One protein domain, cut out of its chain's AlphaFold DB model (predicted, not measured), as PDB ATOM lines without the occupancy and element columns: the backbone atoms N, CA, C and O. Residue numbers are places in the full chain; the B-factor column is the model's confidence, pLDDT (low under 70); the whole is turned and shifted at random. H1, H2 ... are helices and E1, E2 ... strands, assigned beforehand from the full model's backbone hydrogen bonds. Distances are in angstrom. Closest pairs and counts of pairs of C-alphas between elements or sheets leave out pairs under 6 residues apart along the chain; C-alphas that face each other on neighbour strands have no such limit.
ATOM      1  N   SER A  40     -35.768   1.230  35.960       91.00
ATOM      2  CA  SER A  40     -36.578   1.931  36.960       91.00
ATOM      3  C   SER A  40     -36.173   3.400  37.131       91.00
ATOM      4  O   SER A  40     -35.039   3.790  36.857       91.00
ATOM      5  N   ASP A  41     -37.080   4.222  37.674       92.19
ATOM      6  CA  ASP A  41     -36.747   5.603  38.057       92.19
ATOM      7  C   ASP A  41     -35.568   5.674  39.036       92.19
ATOM      8  O   ASP A  41     -34.757   6.584  38.932       92.19
ATOM      9  N   ALA A  42     -35.436   4.702  39.944       94.38
ATOM     10  CA  ALA A  42     -34.329   4.663  40.897       94.38
ATOM     11  C   ALA A  42     -32.976   4.401  40.217       94.38
ATOM     12  O   ALA A  42     -31.967   4.966  40.628       94.38
ATOM     13  N   GLU A  43     -32.949   3.560  39.179       94.81
ATOM     14  CA  GLU A  43     -31.746   3.330  38.371       94.81
ATOM     15  C   GLU A  43     -31.382   4.574  37.555       94.81
ATOM     16  O   GLU A  43     -30.215   4.955  37.509       94.81
ATOM     17  N   LEU A  44     -32.376   5.247  36.966       95.12
ATOM     18  CA  LEU A  44     -32.158   6.510  36.256       95.12
ATOM     19  C   LEU A  44     -31.653   7.612  37.187       95.12
ATOM     20  O   LEU A  44     -30.748   8.353  36.818       95.12
ATOM     21  N   ASP A  45     -32.216   7.717  38.388       95.69
ATOM     22  CA  ASP A  45     -31.794   8.704  39.379       95.69
ATOM     23  C   ASP A  45     -30.352   8.442  39.843       95.69
ATOM     24  O   ASP A  45     -29.569   9.383  39.944       95.69
ATOM     25  N   ALA A  46     -29.970   7.176  40.048       96.50
ATOM     26  CA  ALA A  46     -28.588   6.810  40.362       96.50
ATOM     27  C   ALA A  46     -27.625   7.175  39.219       96.50
ATOM     28  O   ALA A  46     -26.575   7.768  39.462       96.50
ATOM     29  N   ALA A  47     -28.007   6.903  37.968       95.31
ATOM     30  CA  ALA A  47     -27.208   7.275  36.804       95.31
ATOM     31  C   ALA A  47     -27.050   8.799  36.666       95.31
ATOM     32  O   ALA A  47     -25.968   9.289  36.360       95.31
ATOM     33  N   GLU A  48     -28.103   9.575  36.934       95.31
ATOM     34  CA  GLU A  48     -28.042  11.042  36.952       95.31
ATOM     35  C   GLU A  48     -27.120  11.584  38.052       95.31
ATOM     36  O   GLU A  48     -26.421  12.579  37.840       95.31
ATOM     37  N   GLU A  49     -27.108  10.942  39.224       95.12
ATOM     38  CA  GLU A  49     -26.191  11.279  40.316       95.12
ATOM     39  C   GLU A  49     -24.730  11.018  39.929       95.12
ATOM     40  O   GLU A  49     -23.879  11.881  40.158       95.12
ATOM     41  N   GLU A  50     -24.439   9.875  39.302       94.56
ATOM     42  CA  GLU A  50     -23.093   9.518  38.835       94.56
ATOM     43  C   GLU A  50     -22.616  10.416  37.686       94.56
ATOM     44  O   GLU A  50     -21.484  10.906  37.697       94.56
ATOM     45  N   LEU A  51     -23.500  10.699  36.729       93.06
ATOM     46  CA  LEU A  51     -23.236  11.563  35.580       93.06
ATOM     47  C   LEU A  51     -23.138  13.051  35.976       93.06
ATOM     48  O   LEU A  51     -22.566  13.869  35.250       93.06
ATOM     49  N   GLY A  52     -23.707  13.425  37.127       93.25
ATOM     50  CA  GLY A  52     -23.734  14.793  37.645       93.25
ATOM     51  C   GLY A  52     -24.673  15.738  36.885       93.25
ATOM     52  O   GLY A  52     -24.575  16.960  37.038       93.25
ATOM     53  N   VAL A  53     -25.575  15.202  36.059       92.56
ATOM     54  CA  VAL A  53     -26.565  15.952  35.270       92.56
ATOM     55  C   VAL A  53     -27.875  15.176  35.193       92.56
ATOM     56  O   VAL A  53     -27.895  13.953  35.244       92.56
ATOM     57  N   ARG A  54     -28.985  15.899  35.023       92.88
ATOM     58  CA  ARG A  54     -30.298  15.290  34.780       92.88
ATOM     59  C   ARG A  54     -30.420  14.840  33.328       92.88
ATOM     60  O   ARG A  54     -30.066  15.597  32.417       92.88
ATOM     61  N   LEU A  55     -30.983  13.656  33.117       92.19
ATOM     62  CA  LEU A  55     -31.330  13.174  31.791       92.19
ATOM     63  C   LEU A  55     -32.576  13.925  31.290       92.19
ATOM     64  O   LEU A  55     -33.477  14.226  32.075       92.19
ATOM     65  N   PRO A  56     -32.677  14.236  29.986       89.94
ATOM     66  CA  PRO A  56     -33.916  14.744  29.413       89.94
ATOM     67  C   PRO A  56     -35.039  13.714  29.579       89.94
ATOM     68  O   PRO A  56     -34.794  12.520  29.407       89.94
ATOM     69  N   ASP A  57     -36.277  14.163  29.795       87.00
ATOM     70  CA  ASP A  57     -37.434  13.267  29.981       87.00
ATOM     71  C   ASP A  57     -37.564  12.224  28.861       87.00
ATOM     72  O   ASP A  57     -37.843  11.059  29.116       87.00
ATOM     73  N   VAL A  58     -37.287  12.622  27.614       83.31
ATOM     74  CA  VAL A  58     -37.324  11.719  26.453       83.31
ATOM     75  C   VAL A  58     -36.267  10.609  26.524       83.31
ATOM     76  O   VAL A  58     -36.497   9.507  26.036       83.31
ATOM     77  N   VAL A  59     -35.113  10.873  27.144       89.19
ATOM     78  CA  VAL A  59     -34.059   9.870  27.352       89.19
ATOM     79  C   VAL A  59     -34.463   8.923  28.471       89.19
ATOM     80  O   VAL A  59     -34.380   7.713  28.280       89.19
ATOM     81  N   ARG A  60     -34.970   9.456  29.594       91.38
ATOM     82  CA  ARG A  60     -35.510   8.643  30.696       91.38
ATOM     83  C   ARG A  60     -36.578   7.672  30.193       91.38
ATOM     84  O   ARG A  60     -36.454   6.471  30.405       91.38
ATOM     85  N   GLN A  61     -37.551   8.186  29.441       85.75
ATOM     86  CA  GLN A  61     -38.618   7.390  28.827       85.75
ATOM     87  C   GLN A  61     -38.074   6.336  27.854       85.75
ATOM     88  O   GLN A  61     -38.565   5.214  27.828       85.75
ATOM     89  N   GLY A  62     -37.039   6.667  27.073       86.75
ATOM     90  CA  GLY A  62     -36.383   5.707  26.183       86.75
ATOM     91  C   GLY A  62     -35.758   4.532  26.941       86.75
ATOM     92  O   GLY A  62     -36.010   3.378  26.602       86.75
ATOM     93  N   TYR A  63     -34.992   4.801  27.999       90.62
ATOM     94  CA  TYR A  63     -34.397   3.750  28.835       90.62
ATOM     95  C   TYR A  63     -35.450   2.926  29.588       90.62
ATOM     96  O   TYR A  63     -35.312   1.708  29.692       90.62
ATOM     97  N   GLN A  64     -36.532   3.565  30.033       88.44
ATOM     98  CA  GLN A  64     -37.709   2.916  30.620       88.44
ATOM     99  C   GLN A  64     -38.504   2.036  29.653       88.44
ATOM    100  O   GLN A  64     -39.413   1.355  30.103       88.44
ATOM    101  N   LEU A  65     -38.219   2.071  28.352       83.12
ATOM    102  CA  LEU A  65     -38.989   1.328  27.355       83.12
ATOM    103  C   LEU A  65     -38.154   0.279  26.621       83.12
ATOM    104  O   LEU A  65     -38.649  -0.772  26.237       83.12
ATOM    105  N   ILE A  66     -36.906   0.613  26.308       85.62
ATOM    106  CA  ILE A  66     -36.048  -0.229  25.467       85.62
ATOM    107  C   ILE A  66     -34.638  -0.380  26.035       85.62
ATOM    108  O   ILE A  66     -33.779  -0.973  25.381       85.62
ATOM    109  N   GLY A  67     -34.386   0.125  27.247       87.62
ATOM    110  CA  GLY A  67     -33.068   0.083  27.880       87.62
ATOM    111  C   GLY A  67     -32.556  -1.340  28.099       87.62
ATOM    112  O   GLY A  67     -31.356  -1.572  28.030       87.62
ATOM    113  N   ARG A  68     -33.461  -2.311  28.288       87.31
ATOM    114  CA  ARG A  68     -33.125  -3.731  28.491       87.31
ATOM    115  C   ARG A  68     -33.458  -4.624  27.293       87.31
ATOM    116  O   ARG A  68     -33.481  -5.848  27.423       87.31
ATOM    117  N   HIS A  69     -33.676  -4.020  26.123       86.25
ATOM    118  CA  HIS A  69     -34.040  -4.697  24.876       86.25
ATOM    119  C   HIS A  69     -32.917  -4.595  23.818       86.25
ATOM    120  O   HIS A  69     -33.077  -3.920  22.794       86.25
ATOM    121  N   PRO A  70     -31.756  -5.257  24.019       85.06
ATOM    122  CA  PRO A  70     -30.641  -5.218  23.064       85.06
ATOM    123  C   PRO A  70     -31.006  -5.828  21.701       85.06
ATOM    124  O   PRO A  70     -30.435  -5.480  20.669       85.06
ATOM    125  N   ASP A  71     -32.009  -6.702  21.650       85.19
ATOM    126  CA  ASP A  71     -32.586  -7.215  20.407       85.19
ATOM    127  C   ASP A  71     -33.224  -6.113  19.537       85.19
ATOM    128  O   ASP A  71     -33.210  -6.222  18.304       85.19
ATOM    129  N   LEU A  72     -33.708  -5.031  20.155       84.56
ATOM    130  CA  LEU A  72     -34.228  -3.843  19.475       84.56
ATOM    131  C   LEU A  72     -33.147  -2.789  19.198       84.56
ATOM    132  O   LEU A  72     -33.238  -2.072  18.197       84.56
ATOM    133  N   THR A  73     -32.120  -2.682  20.045       84.94
ATOM    134  CA  THR A  73     -31.201  -1.530  20.026       84.94
ATOM    135  C   THR A  73     -29.809  -1.825  19.455       84.94
ATOM    136  O   THR A  73     -29.214  -0.925  18.856       84.94
ATOM    137  N   SER A  74     -29.324  -3.072  19.505       85.31
ATOM    138  CA  SER A  74     -27.899  -3.406  19.304       85.31
ATOM    139  C   SER A  74     -27.475  -3.829  17.894       85.31
ATOM    140  O   SER A  74     -26.286  -3.999  17.630       85.31
ATOM    141  N   ARG A  75     -28.396  -3.991  16.928       85.19
ATOM    142  CA  ARG A  75     -28.059  -4.578  15.606       85.19
ATOM    143  C   ARG A  75     -26.899  -3.882  14.874       85.19
ATOM    144  O   ARG A  75     -26.134  -4.552  14.190       85.19
ATOM    145  N   ASN A  76     -26.800  -2.556  14.970       82.25
ATOM    146  CA  ASN A  76     -25.762  -1.756  14.302       82.25
ATOM    147  C   ASN A  76     -24.961  -0.891  15.291       82.25
ATOM    148  O   ASN A  76     -24.434   0.154  14.906       82.25
ATOM    149  N   GLY A  77     -24.868  -1.322  16.549       84.81
ATOM    150  CA  GLY A  77     -24.242  -0.580  17.640       84.81
ATOM    151  C   GLY A  77     -25.194  -0.411  18.814       84.81
ATOM    152  O   GLY A  77     -26.384  -0.152  18.601       84.81
ATOM    153  N   ASP A  78     -24.650  -0.583  20.011       87.19
ATOM    154  CA  ASP A  78     -25.392  -0.706  21.259       87.19
ATOM    155  C   ASP A  78     -25.927   0.642  21.735       87.19
ATOM    156  O   ASP A  78     -25.261   1.673  21.603       87.19
ATOM    157  N   LEU A  79     -27.146   0.618  22.282       91.31
ATOM    158  CA  LEU A  79     -27.559   1.617  23.263       91.31
ATOM    159  C   LEU A  79     -26.667   1.417  24.490       91.31
ATOM    160  O   LEU A  79     -26.515   0.284  24.939       91.31
ATOM    161  N   TYR A  80     -26.057   2.487  24.985       93.44
ATOM    162  CA  TYR A  80     -25.184   2.409  26.151       93.44
ATOM    163  C   TYR A  80     -25.963   1.937  27.373       93.44
ATOM    164  O   TYR A  80     -27.118   2.331  27.557       93.44
ATOM    165  N   GLU A  81     -25.328   1.124  28.215       92.12
ATOM    166  CA  GLU A  81     -25.795   0.918  29.584       92.12
ATOM    167  C   GLU A  81     -25.808   2.276  30.308       92.12
ATOM    168  O   GLU A  81     -25.136   3.226  29.897       92.12
ATOM    169  N   LEU A  82     -26.582   2.403  31.388       94.00
ATOM    170  CA  LEU A  82     -26.673   3.677  32.112       94.00
ATOM    171  C   LEU A  82     -25.311   4.172  32.625       94.00
ATOM    172  O   LEU A  82     -25.062   5.375  32.615       94.00
ATOM    173  N   GLU A  83     -24.441   3.247  33.036       92.81
ATOM    174  CA  GLU A  83     -23.080   3.531  33.515       92.81
ATOM    175  C   GLU A  83     -22.115   3.976  32.402       92.81
ATOM    176  O   GLU A  83     -21.099   4.608  32.683       92.81
ATOM    177  N   ASP A  84     -22.457   3.698  31.142       93.75
ATOM    178  CA  ASP A  84     -21.669   4.049  29.958       93.75
ATOM    179  C   ASP A  84     -22.136   5.367  29.311       93.75
ATOM    180  O   ASP A  84     -21.629   5.776  28.264       93.75
ATOM    181  N   LEU A  85     -23.127   6.051  29.897       94.62
ATOM    182  CA  LEU A  85     -23.555   7.365  29.424       94.62
ATOM    183  C   LEU A  85     -22.430   8.392  29.581       94.62
ATOM    184  O   LEU A  85     -21.869   8.576  30.660       94.62
ATOM    185  N   GLU A  86     -22.157   9.144  28.515       93.75
ATOM    186  CA  GLU A  86     -21.095  10.149  28.517       93.75
ATOM    187  C   GLU A  86     -21.663  11.555  28.317       93.75
ATOM    188  O   GLU A  86     -22.307  11.863  27.310       93.75
ATOM    189  N   TYR A  87     -21.400  12.448  29.274       94.12
ATOM    190  CA  TYR A  87     -21.728  13.865  29.154       94.12
ATOM    191  C   TYR A  87     -20.506  14.669  28.704       94.12
ATOM    192  O   TYR A  87     -19.448  14.620  29.328       94.12
ATOM    193  N   TYR A  88     -20.689  15.470  27.653       93.12
ATOM    194  CA  TYR A  88     -19.710  16.381  27.070       93.12
ATOM    195  C   TYR A  88     -20.037  17.827  27.485       93.12
ATOM    196  O   TYR A  88     -20.845  18.491  26.822       93.12
ATOM    197  N   PRO A  89     -19.424  18.372  28.560       90.88
ATOM    198  CA  PRO A  89     -19.846  19.650  29.142       90.88
ATOM    199  C   PRO A  89     -19.539  20.860  28.261       90.88
ATOM    200  O   PRO A  89     -20.239  21.867  28.338       90.88
ATOM    201  N   ALA A  90     -18.495  20.771  27.432       91.25
ATOM    202  CA  ALA A  90     -18.118  21.840  26.509       91.25
ATOM    203  C   ALA A  90     -19.208  22.094  25.453       91.25
ATOM    204  O   ALA A  90     -19.434  23.237  25.062       91.25
ATOM    205  N   ASP A  91     -19.901  21.030  25.046       90.38
ATOM    206  CA  ASP A  91     -20.913  21.050  23.991       90.38
ATOM    207  C   ASP A  91     -22.346  20.979  24.545       90.38
ATOM    208  O   ASP A  91     -23.314  21.238  23.821       90.38
ATOM    209  N   GLY A  92     -22.499  20.638  25.830       91.62
ATOM    210  CA  GLY A  92     -23.790  20.408  26.474       91.62
ATOM    211  C   GLY A  92     -24.515  19.193  25.893       91.62
ATOM    212  O   GLY A  92     -25.737  19.217  25.744       91.62
ATOM    213  N   MET A  93     -23.776  18.157  25.496       93.94
ATOM    214  CA  MET A  93     -24.311  16.992  24.786       93.94
ATOM    215  C   MET A  93     -24.147  15.728  25.628       93.94
ATOM    216  O   MET A  93     -23.115  15.535  26.260       93.94
ATOM    217  N   LEU A  94     -25.161  14.872  25.621       94.75
ATOM    218  CA  LEU A  94     -25.150  13.540  26.217       94.75
ATOM    219  C   LEU A  94     -25.078  12.501  25.101       94.75
ATOM    220  O   LEU A  94     -25.995  12.455  24.277       94.75
ATOM    221  N   ALA A  95     -24.035  11.676  25.083       94.00
ATOM    222  CA  ALA A  95     -23.941  10.505  24.222       94.00
ATOM    223  C   ALA A  95     -24.631   9.305  24.873       94.00
ATOM    224  O   ALA A  95     -24.451   9.041  26.058       94.00
ATOM    225  N   PHE A  96     -25.441   8.597  24.085       92.25
ATOM    226  CA  PHE A  96     -26.243   7.465  24.568       92.25
ATOM    227  C   PHE A  96     -26.125   6.212  23.698       92.25
ATOM    228  O   PHE A  96     -26.669   5.166  24.037       92.25
ATOM    229  N   ARG A  97     -25.472   6.303  22.537       92.12
ATOM    230  CA  ARG A  97     -25.182   5.142  21.693       92.12
ATOM    231  C   ARG A  97     -24.056   5.468  20.726       92.12
ATOM    232  O   ARG A  97     -23.933   6.605  20.256       92.12
ATOM    233  N   CYS A  98     -23.382   4.424  20.269       90.44
ATOM    234  CA  CYS A  98     -22.411   4.512  19.189       90.44
ATOM    235  C   CYS A  98     -22.615   3.383  18.176       90.44
ATOM    236  O   CYS A  98     -23.077   2.295  18.520       90.44
ATOM    237  N   THR A  99     -22.335   3.640  16.897       88.44
ATOM    238  CA  THR A  99     -22.419   2.595  15.873       88.44
ATOM    239  C   THR A  99     -21.329   1.547  16.064       88.44
ATOM    240  O   THR A  99     -20.252   1.810  16.601       88.44
ATOM    241  N   HIS A 100     -21.571   0.349  15.534       83.00
ATOM    242  CA  HIS A 100     -20.539  -0.676  15.430       83.00
ATOM    243  C   HIS A 100     -19.285  -0.093  14.738       83.00
ATOM    244  O   HIS A 100     -19.382   0.525  13.675       83.00
ATOM    245  N   GLN A 101     -18.111  -0.287  15.355       84.19
ATOM    246  CA  GLN A 101     -16.809   0.302  14.974       84.19
ATOM    247  C   GLN A 101     -16.652   1.817  15.189       84.19
ATOM    248  O   GLN A 101     -15.744   2.412  14.609       84.19
ATOM    249  N   ALA A 102     -17.496   2.437  16.014       83.38
ATOM    250  CA  ALA A 102     -17.394   3.847  16.384       83.38
ATOM    251  C   ALA A 102     -17.339   4.813  15.188       83.38
ATOM    252  O   ALA A 102     -16.605   5.799  15.174       83.38
ATOM    253  N   THR A 103     -18.115   4.507  14.146       87.38
ATOM    254  CA  THR A 103     -18.171   5.328  12.926       87.38
ATOM    255  C   THR A 103     -19.081   6.546  13.076       87.38
ATOM    256  O   THR A 103     -18.908   7.523  12.349       87.38
ATOM    257  N   ALA A 104     -20.033   6.505  14.011       89.56
ATOM    258  CA  ALA A 104     -20.871   7.628  14.401       89.56
ATOM    259  C   ALA A 104     -21.353   7.463  15.846       89.56
ATOM    260  O   ALA A 104     -21.745   6.373  16.262       89.56
ATOM    261  N   GLU A 105     -21.386   8.573  16.571       90.88
ATOM    262  CA  GLU A 105     -21.969   8.673  17.904       90.88
ATOM    263  C   GLU A 105     -23.274   9.465  17.832       90.88
ATOM    264  O   GLU A 105     -23.399  10.411  17.046       90.88
ATOM    265  N   PHE A 106     -24.258   9.072  18.637       91.62
ATOM    266  CA  PHE A 106     -25.531   9.772  18.719       91.62
ATOM    267  C   PHE A 106     -25.658  10.441  20.072       91.62
ATOM    268  O   PHE A 106     -25.454   9.828  21.120       91.62
ATOM    269  N   MET A 107     -26.034  11.714  20.014       93.06
ATOM    270  CA  MET A 107     -26.094  12.568  21.178       93.06
ATOM    271  C   MET A 107     -27.369  13.397  21.198       93.06
ATOM    272  O   MET A 107     -27.909  13.785  20.159       93.06
ATOM    273  N   VAL A 108     -27.805  13.737  22.403       92.44
ATOM    274  CA  VAL A 108     -28.914  14.647  22.677       92.44
ATOM    275  C   VAL A 108     -28.409  15.831  23.485       92.44
ATOM    276  O   VAL A 108     -27.528  15.701  24.330       92.44
ATOM    277  N   ARG A 109     -28.949  17.020  23.214       91.50
ATOM    278  CA  ARG A 109     -28.560  18.224  23.948       91.50
ATOM    279  C   ARG A 109     -29.201  18.247  25.325       91.50
ATOM    280  O   ARG A 109     -30.429  18.210  25.421       91.50
ATOM    281  N   LEU A 110     -28.387  18.426  26.358       89.25
ATOM    282  CA  LEU A 110     -28.868  18.824  27.672       89.25
ATOM    283  C   LEU A 110     -29.109  20.330  27.639       89.25
ATOM    284  O   LEU A 110     -28.234  21.113  27.264       89.25
TER     285      LEU A 110
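Overview. This is residues 40 to 110 of the 113 residues of an uncharacterized protein of Asanoa ferruginea (UniProt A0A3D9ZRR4). A small antiparallel sheet, E1-E2-E3, makes one side, and helices H1, H2 and H3 form an arc on the other, with residues 74 to 85 leading back to the sheet. The 71 printed residues hold three named helices, then three strands in a meander, each the antiparallel neighbour of the one before; the class is mixed. It is compact, radius of gyration of the C-alphas 11.8 A, spans 29 by 29 by 18 A.

Along the chain. E1 is residues 86 to 88, E2 93 to 98, 13.8 A long, E3 105 to 109, 13.1 A, C-alpha 109 at (-28.560, 18.224, 23.948). H1 is 41 to 51, 15.0 A, C-alpha 41 at (-36.747, 5.603, 38.057); H2 57 to 66, 14.3 A; H3 70 to 73.

Arrangement. Within hydrogen-bond range are N 88 and O 93, 2.8 A, in hairpin E1-E2, and N 94 and O 108, 2.8 A, in hairpin E2-E3. H2 only just, with 5 pairs of C-alphas within 10 A, is on the sheet and only grazes it. H1 and H2, each with every O i to N i+4 pair within range, are close but not clearly touching; their closest C-alphas, Leu 44 and Arg 60, are 6.8 A apart.

Size, cuts and confidence. The printed part has no cut; H3 to E1 is a long link; no printed residue is under pLDDT 70.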